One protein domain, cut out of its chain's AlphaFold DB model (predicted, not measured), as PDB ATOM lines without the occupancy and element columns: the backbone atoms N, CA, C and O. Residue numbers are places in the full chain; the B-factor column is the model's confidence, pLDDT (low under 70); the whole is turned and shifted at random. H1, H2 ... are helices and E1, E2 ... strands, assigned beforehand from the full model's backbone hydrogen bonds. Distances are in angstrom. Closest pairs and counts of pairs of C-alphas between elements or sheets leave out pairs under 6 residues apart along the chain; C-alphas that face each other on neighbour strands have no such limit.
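This is residues 163 to 215 of the 220 residues of the protein "Maleylpyruvate isomerase family mycothiol-dependent enzyme" of Gulosibacter macacae (UniProt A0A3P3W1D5). A small three-stranded sheet has two helices, H1 and H3, side by side over one face, while its other face is bare; H3 begins close to the end of E1 and tips away from the sheet along its length. The short helix H2 sits at the far end of H3, between the helix layer and the sheet. The printed part has 53 residues with three named helices and three named strands, in the order H1 H2 E1 E2 E3 H3. The sheet runs E2 E1 E3 and is mixed, and the class is mixed, helices and strands. The whole is compact, with a radius of gyration of the C-alphas of 9.6 A, and rounded, spanning 26 by 22 by 16 A.

H1 is residues 163 to 173, 15.5 A from first to last C-alpha, and begins with C-alpha 163 at (-22.222, -35.799, -27.545). H2 is residues 178 to 181, 5.8 A long. E1, residues 185 to 189, is 12.6 A long and begins with C-alpha 185 at (-34.699, -33.060, -11.114). E2 is residues 194 to 197, 10.7 A, and E3 is residues 200 to 204, 13.1 A. H3 is residues 206 to 213, 10.6 A, and ends with C-alpha 213 at (-31.599, -26.189, -21.743).

E1 is the inner strand. E2 and E1 form a hairpin, antiparallel at 164 degrees, with N 187 and O 196 2.8 A apart, within hydrogen-bond range. E1 and E3 are parallel at 29 degrees, with N 202 and O 186 2.8 A apart, also within range. H1 and H3 lie on the same face of the sheet, making two layers, helices over one face. H1 lies over E2 at a height over the sheet of 9.5 A and runs along the strands, at 1 degrees to E2 on the local plane. H3 lies over E3 and only just over E1, with 3 of its C-alphas there; its height over the sheet is 8.8 A, and it only just stands up from the sheet, rising 42 degrees. The closest C-alphas of E1 and H3 are those of Ala 189 and Ala 206, 4.7 A apart. H1 and H3 touch, closest at the C-alphas of Ala 168 and Val 210, 5.8 A, at a shallow tilt of 17 degrees, the same way. H2 and H1 touch only at the corner by their link, closest at the C-alphas of Ala 179 and Leu 172, 4.6 A. H2 and H3 only just touch, with 3 pairs of C-alphas within 8 A, closest at those of Asp 178 and Leu 213, 5.5 A. H2 only grazes the sheet, with residues 179 to 181. In H1 and H3 every O i to N i+4 pair is within hydrogen-bond range; H2 is too short for such a pair.

The C-alphas farthest apart, those of Gly 176 and Asp 191, are 25.7 A apart. The printed part has no cut, and its five links are tight. The mean pLDDT of the printed part is 91.2, and residue 178 alone is under 70.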
ATOM      1  N   SER A 163     -22.191 -37.172 -27.040       97.88
ATOM      2  CA  SER A 163     -22.222 -35.799 -27.545       97.88
ATOM      3  C   SER A 163     -23.363 -34.992 -26.943       97.88
ATOM      4  O   SER A 163     -23.121 -33.918 -26.396       97.88
ATOM      5  N   THR A 164     -24.589 -35.520 -26.986       98.25
ATOM      6  CA  THR A 164     -25.771 -34.825 -26.454       98.25
ATOM      7  C   THR A 164     -25.674 -34.654 -24.938       98.25
ATOM      8  O   THR A 164     -25.899 -33.556 -24.431       98.25
ATOM      9  N   GLY A 165     -25.202 -35.678 -24.219       97.38
ATOM     10  CA  GLY A 165     -24.923 -35.589 -22.788       97.38
ATOM     11  C   GLY A 165     -23.811 -34.590 -22.440       97.38
ATOM     12  O   GLY A 165     -23.925 -33.860 -21.454       97.38
ATOM     13  N   ALA A 166     -22.746 -34.500 -23.246       97.69
ATOM     14  CA  ALA A 166     -21.682 -33.515 -23.038       97.69
ATOM     15  C   ALA A 166     -22.162 -32.075 -23.274       97.69
ATOM     16  O   ALA A 166     -21.818 -31.196 -22.483       97.69
ATOM     17  N   VAL A 167     -22.973 -31.837 -24.311       97.56
ATOM     18  CA  VAL A 167     -23.573 -30.521 -24.596       97.56
ATOM     19  C   VAL A 167     -24.541 -30.108 -23.488       97.56
ATOM     20  O   VAL A 167     -24.431 -28.994 -22.972       97.56
ATOM     21  N   ALA A 168     -25.412 -31.014 -23.037       96.00
ATOM     22  CA  ALA A 168     -26.294 -30.760 -21.901       96.00
ATOM     23  C   ALA A 168     -25.491 -30.418 -20.631       96.00
ATOM     24  O   ALA A 168     -25.749 -29.404 -19.978       96.00
ATOM     25  N   LEU A 169     -24.452 -31.199 -20.312       95.00
ATOM     26  CA  LEU A 169     -23.587 -30.941 -19.157       95.00
ATOM     27  C   LEU A 169     -22.838 -29.605 -19.271       95.00
ATOM     28  O   LEU A 169     -22.725 -28.870 -18.286       95.00
ATOM     29  N   ALA A 170     -22.315 -29.280 -20.454       94.31
ATOM     30  CA  ALA A 170     -21.638 -28.014 -20.711       94.31
ATOM     31  C   ALA A 170     -22.589 -26.832 -20.496       94.31
ATOM     32  O   ALA A 170     -22.226 -25.876 -19.810       94.31
ATOM     33  N   ARG A 171     -23.829 -26.930 -20.989       93.31
ATOM     34  CA  ARG A 171     -24.843 -25.891 -20.806       93.31
ATOM     35  C   ARG A 171     -25.173 -25.664 -19.333       93.31
ATOM     36  O   ARG A 171     -25.116 -24.525 -18.872       93.31
ATOM     37  N   LEU A 172     -25.413 -26.727 -18.565       91.00
ATOM     38  CA  LEU A 172     -25.701 -26.629 -17.126       91.00
ATOM     39  C   LEU A 172     -24.582 -25.931 -16.328       91.00
ATOM     40  O   LEU A 172     -24.851 -25.242 -15.344       91.00
ATOM     41  N   ARG A 173     -23.322 -26.057 -16.764       89.25
ATOM     42  CA  ARG A 173     -22.171 -25.389 -16.127       89.25
ATOM     43  C   ARG A 173     -22.116 -23.888 -16.362       89.25
ATOM     44  O   ARG A 173     -21.513 -23.191 -15.554       89.25
ATOM     45  N   THR A 174     -22.757 -23.390 -17.418       86.25
ATOM     46  CA  THR A 174     -22.855 -21.942 -17.663       86.25
ATOM     47  C   THR A 174     -23.800 -21.239 -16.681       86.25
ATOM     48  O   THR A 174     -23.761 -20.018 -16.560       86.25
ATOM     49  N   GLY A 175     -24.607 -21.995 -15.923       77.81
ATOM     50  CA  GLY A 175     -25.556 -21.452 -14.954       77.81
ATOM     51  C   GLY A 175     -26.864 -20.978 -15.599       77.81
ATOM     52  O   GLY A 175     -27.223 -21.398 -16.694       77.81
ATOM     53  N   GLY A 176     -27.615 -20.130 -14.890       73.69
ATOM     54  CA  GLY A 176     -28.917 -19.623 -15.344       73.69
ATOM     55  C   GLY A 176     -30.132 -20.372 -14.782       73.69
ATOM     56  O   GLY A 176     -30.011 -21.229 -13.901       73.69
ATOM     57  N   LYS A 177     -31.325 -19.987 -15.258       71.75
ATOM     58  CA  LYS A 177     -32.610 -20.557 -14.815       71.75
ATOM     59  C   LYS A 177     -32.712 -22.037 -15.191       71.75
ATOM     60  O   LYS A 177     -32.998 -22.850 -14.318       71.75
ATOM     61  N   ASP A 178     -32.337 -22.383 -16.418       68.94
ATOM     62  CA  ASP A 178     -32.419 -23.756 -16.932       68.94
ATOM     63  C   ASP A 178     -31.392 -24.675 -16.258       68.94
ATOM     64  O   ASP A 178     -31.648 -25.849 -16.037       68.94
ATOM     65  N   ALA A 179     -30.268 -24.135 -15.770       72.44
ATOM     66  CA  ALA A 179     -29.327 -24.898 -14.947       72.44
ATOM     67  C   ALA A 179     -29.861 -25.255 -13.549       72.44
ATOM     68  O   ALA A 179     -29.313 -26.127 -12.870       72.44
ATOM     69  N   ARG A 180     -30.922 -24.583 -13.076       77.00
ATOM     70  CA  ARG A 180     -31.511 -24.850 -11.759       77.00
ATOM     71  C   ARG A 180     -32.341 -26.130 -11.750       77.00
ATOM     72  O   ARG A 180     -32.375 -26.767 -10.700       77.00
ATOM     73  N   ILE A 181     -32.940 -26.527 -12.877       82.50
ATOM     74  CA  ILE A 181     -33.769 -27.740 -12.947       82.50
ATOM     75  C   ILE A 181     -32.960 -28.985 -12.566       82.50
ATOM     76  O   ILE A 181     -33.416 -29.796 -11.768       82.50
ATOM     77  N   ALA A 182     -31.700 -29.059 -13.005       83.06
ATOM     78  CA  ALA A 182     -30.800 -30.172 -12.717       83.06
ATOM     79  C   ALA A 182     -30.373 -30.265 -11.236       83.06
ATOM     80  O   ALA A 182     -29.693 -31.212 -10.852       83.06
ATOM     81  N   ARG A 183     -30.739 -29.290 -10.386       81.25
ATOM     82  CA  ARG A 183     -30.507 -29.356  -8.929       81.25
ATOM     83  C   ARG A 183     -31.606 -30.108  -8.182       81.25
ATOM     84  O   ARG A 183     -31.363 -30.555  -7.068       81.25
ATOM     85  N   THR A 184     -32.807 -30.184  -8.751       86.19
ATOM     86  CA  THR A 184     -33.991 -30.770  -8.098       86.19
ATOM     87  C   THR A 184     -34.630 -31.893  -8.912       86.19
ATOM     88  O   THR A 184     -35.430 -32.659  -8.368       86.19
ATOM     89  N   ARG A 185     -34.282 -32.000 -10.199       90.44
ATOM     90  CA  ARG A 185     -34.699 -33.060 -11.114       90.44
ATOM     91  C   ARG A 185     -33.492 -33.732 -11.766       90.44
ATOM     92  O   ARG A 185     -32.490 -33.085 -12.075       90.44
ATOM     93  N   SER A 186     -33.638 -35.027 -12.029       92.69
ATOM     94  CA  SER A 186     -32.724 -35.800 -12.871       92.69
ATOM     95  C   SER A 186     -33.272 -35.814 -14.297       92.69
ATOM     96  O   SER A 186     -34.276 -36.473 -14.548       92.69
ATOM     97  N   LEU A 187     -32.642 -35.086 -15.218       95.12
ATOM     98  CA  LEU A 187     -32.998 -35.085 -16.640       95.12
ATOM     99  C   LEU A 187     -32.520 -36.398 -17.262       95.12
ATOM    100  O   LEU A 187     -31.317 -36.666 -17.233       95.12
ATOM    101  N   ARG A 188     -33.432 -37.216 -17.794       96.25
ATOM    102  CA  ARG A 188     -33.134 -38.541 -18.355       96.25
ATOM    103  C   ARG A 188     -33.486 -38.585 -19.834       96.25
ATOM    104  O   ARG A 188     -34.659 -38.593 -20.188       96.25
ATOM    105  N   ALA A 189     -32.459 -38.658 -20.677       96.69
ATOM    106  CA  ALA A 189     -32.615 -38.849 -22.112       96.69
ATOM    107  C   ALA A 189     -32.971 -40.313 -22.394       96.69
ATOM    108  O   ALA A 189     -32.102 -41.186 -22.355       96.69
ATOM    109  N   THR A 190     -34.245 -40.610 -22.625       95.62
ATOM    110  CA  THR A 190     -34.769 -41.984 -22.743       95.62
ATOM    111  C   THR A 190     -34.321 -42.695 -24.018       95.62
ATOM    112  O   THR A 190     -34.139 -43.913 -24.015       95.62
ATOM    113  N   ASP A 191     -34.070 -41.940 -25.082       95.38
ATOM    114  CA  ASP A 191     -33.593 -42.409 -26.383       95.38
ATOM    115  C   ASP A 191     -32.065 -42.568 -26.444       95.38
ATOM    116  O   ASP A 191     -31.565 -43.448 -27.146       95.38
ATOM    117  N   ALA A 192     -31.328 -41.740 -25.699       95.88
ATOM    118  CA  ALA A 192     -29.866 -41.745 -25.648       95.88
ATOM    119  C   ALA A 192     -29.295 -42.442 -24.398       95.88
ATOM    120  O   ALA A 192     -28.091 -42.680 -24.320       95.88
ATOM    121  N   ARG A 193     -30.147 -42.794 -23.427       95.81
ATOM    122  CA  ARG A 193     -29.808 -43.518 -22.190       95.81
ATOM    123  C   ARG A 193     -28.705 -42.844 -21.367       95.81
ATOM    124  O   ARG A 193     -27.834 -43.510 -20.801       95.81
ATOM    125  N   TRP A 194     -28.753 -41.517 -21.268       96.25
ATOM    126  CA  TRP A 194     -27.940 -40.746 -20.323       96.25
ATOM    127  C   TRP A 194     -28.806 -39.929 -19.366       96.25
ATOM    128  O   TRP A 194     -29.944 -39.590 -19.682       96.25
ATOM    129  N   GLN A 195     -28.269 -39.610 -18.189       96.19
ATOM    130  CA  GLN A 195     -28.926 -38.752 -17.207       96.19
ATOM    131  C   GLN A 195     -27.980 -37.714 -16.591       96.19
ATOM    132  O   GLN A 195     -26.783 -37.967 -16.430       96.19
ATOM    133  N   ILE A 196     -28.524 -36.548 -16.227       93.00
ATOM    134  CA  ILE A 196     -27.809 -35.476 -15.515       93.00
ATOM    135  C   ILE A 196     -28.724 -34.847 -14.464       93.00
ATOM    136  O   ILE A 196     -29.911 -34.641 -14.702       93.00
ATOM    137  N   GLY A 197     -28.149 -34.465 -13.328       90.56
ATOM    138  CA  GLY A 197     -28.851 -33.788 -12.244       90.56
ATOM    139  C   GLY A 197     -29.102 -34.708 -11.059       90.56
ATOM    140  O   GLY A 197     -28.477 -35.761 -10.937       90.56
ATOM    141  N   ALA A 198     -29.983 -34.274 -10.166       84.56
ATOM    142  CA  ALA A 198     -30.315 -34.989  -8.941       84.56
ATOM    143  C   ALA A 198     -31.805 -34.858  -8.625       84.56
ATOM    144  O   ALA A 198     -32.426 -33.855  -8.958       84.56
ATOM    145  N   GLY A 199     -32.371 -35.843  -7.928       88.62
ATOM    146  CA  GLY A 199     -33.778 -35.838  -7.525       88.62
ATOM    147  C   GLY A 199     -34.691 -36.577  -8.503       88.62
ATOM    148  O   GLY A 199     -34.246 -37.465  -9.234       88.62
ATOM    149  N   ALA A 200     -35.980 -36.228  -8.487       91.06
ATOM    150  CA  ALA A 200     -37.016 -36.938  -9.235       91.06
ATOM    151  C   ALA A 200     -36.743 -36.922 -10.747       91.06
ATOM    152  O   ALA A 200     -36.343 -35.899 -11.307       91.06
ATOM    153  N   ALA A 201     -36.961 -38.064 -11.397       92.75
ATOM    154  CA  ALA A 201     -36.714 -38.229 -12.821       92.75
ATOM    155  C   ALA A 201     -37.628 -37.329 -13.658       92.75
ATOM    156  O   ALA A 201     -38.809 -37.162 -13.351       92.75
ATOM    157  N   LEU A 202     -37.065 -36.731 -14.698       93.94
ATOM    158  CA  LEU A 202     -37.789 -36.052 -15.756       93.94
ATOM    159  C   LEU A 202     -37.335 -36.682 -17.070       93.94
ATOM    160  O   LEU A 202     -36.212 -36.443 -17.522       93.94
ATOM    161  N   ASP A 203     -38.187 -37.550 -17.598       95.50
ATOM    162  CA  ASP A 203     -37.909 -38.371 -18.768       95.50
ATOM    163  C   ASP A 203     -38.338 -37.618 -20.029       95.50
ATOM    164  O   ASP A 203     -39.461 -37.128 -20.115       95.50
ATOM    165  N   ALA A 204     -37.431 -37.525 -20.994       95.81
ATOM    166  CA  ALA A 204     -37.646 -36.902 -22.298       95.81
ATOM    167  C   ALA A 204     -36.594 -37.430 -23.284       95.81
ATOM    168  O   ALA A 204     -35.686 -38.170 -22.897       95.81
ATOM    169  N   THR A 205     -36.681 -37.075 -24.557       96.94
ATOM    170  CA  THR A 205     -35.611 -37.356 -25.523       96.94
ATOM    171  C   THR A 205     -34.397 -36.449 -25.299       96.94
ATOM    172  O   THR A 205     -34.481 -35.381 -24.682       96.94
ATOM    173  N   ALA A 206     -33.236 -36.846 -25.820       97.44
ATOM    174  CA  ALA A 206     -32.038 -36.014 -25.800       97.44
ATOM    175  C   ALA A 206     -32.264 -34.666 -26.503       97.44
ATOM    176  O   ALA A 206     -31.754 -33.649 -26.028       97.44
ATOM    177  N   ALA A 207     -33.031 -34.657 -27.599       97.50
ATOM    178  CA  ALA A 207     -33.378 -33.451 -28.342       97.50
ATOM    179  C   ALA A 207     -34.212 -32.493 -27.482       97.50
ATOM    180  O   ALA A 207     -33.805 -31.350 -27.285       97.50
ATOM    181  N   GLU A 208     -35.299 -32.972 -26.873       96.19
ATOM    182  CA  GLU A 208     -36.158 -32.166 -25.994       96.19
ATOM    183  C   GLU A 208     -35.384 -31.589 -24.804       96.19
ATOM    184  O   GLU A 208     -35.509 -30.403 -24.494       96.19
ATOM    185  N   ILE A 209     -34.527 -32.395 -24.165       96.25
ATOM    186  CA  ILE A 209     -33.698 -31.927 -23.048       96.25
ATOM    187  C   ILE A 209     -32.733 -30.833 -23.513       96.25
ATOM    188  O   ILE A 209     -32.626 -29.795 -22.859       96.25
ATOM    189  N   VAL A 210     -32.023 -31.034 -24.627       96.69
ATOM    190  CA  VAL A 210     -31.096 -30.020 -25.151       96.69
ATOM    191  C   VAL A 210     -31.867 -28.759 -25.548       96.69
ATOM    192  O   VAL A 210     -31.511 -27.675 -25.094       96.69
ATOM    193  N   MET A 211     -32.961 -28.866 -26.298       96.12
ATOM    194  CA  MET A 211     -33.783 -27.715 -26.685       96.12
ATOM    195  C   MET A 211     -34.311 -26.940 -25.480       96.12
ATOM    196  O   MET A 211     -34.281 -25.708 -25.483       96.12
ATOM    197  N   HIS A 212     -34.701 -27.628 -24.408       94.88
ATOM    198  CA  HIS A 212     -35.079 -26.965 -23.168       94.88
ATOM    199  C   HIS A 212     -33.930 -26.193 -22.523       94.88
ATOM    200  O   HIS A 212     -34.076 -25.016 -22.195       94.88
ATOM    201  N   LEU A 213     -32.760 -26.819 -22.379       94.44
ATOM    202  CA  LEU A 213     -31.599 -26.189 -21.743       94.44
ATOM    203  C   LEU A 213     -31.067 -24.967 -22.510       94.44
ATOM    204  O   LEU A 213     -30.373 -24.124 -21.930       94.44
ATOM    205  N   PHE A 214     -31.372 -24.869 -23.803       93.75
ATOM    206  CA  PHE A 214     -31.036 -23.731 -24.660       93.75
ATOM    207  C   PHE A 214     -32.211 -22.761 -24.874       93.75
ATOM    208  O   PHE A 214     -32.100 -21.836 -25.675       93.75
ATOM    209  N   GLY A 215     -33.304 -22.914 -24.116       92.31
ATOM    210  CA  GLY A 215     -34.427 -21.976 -24.099       92.31
ATOM    211  C   GLY A 215     -35.292 -22.002 -25.360       92.31
ATOM    212  O   GLY A 215     -35.925 -20.998 -25.672       92.31
TER     213      GLY A 215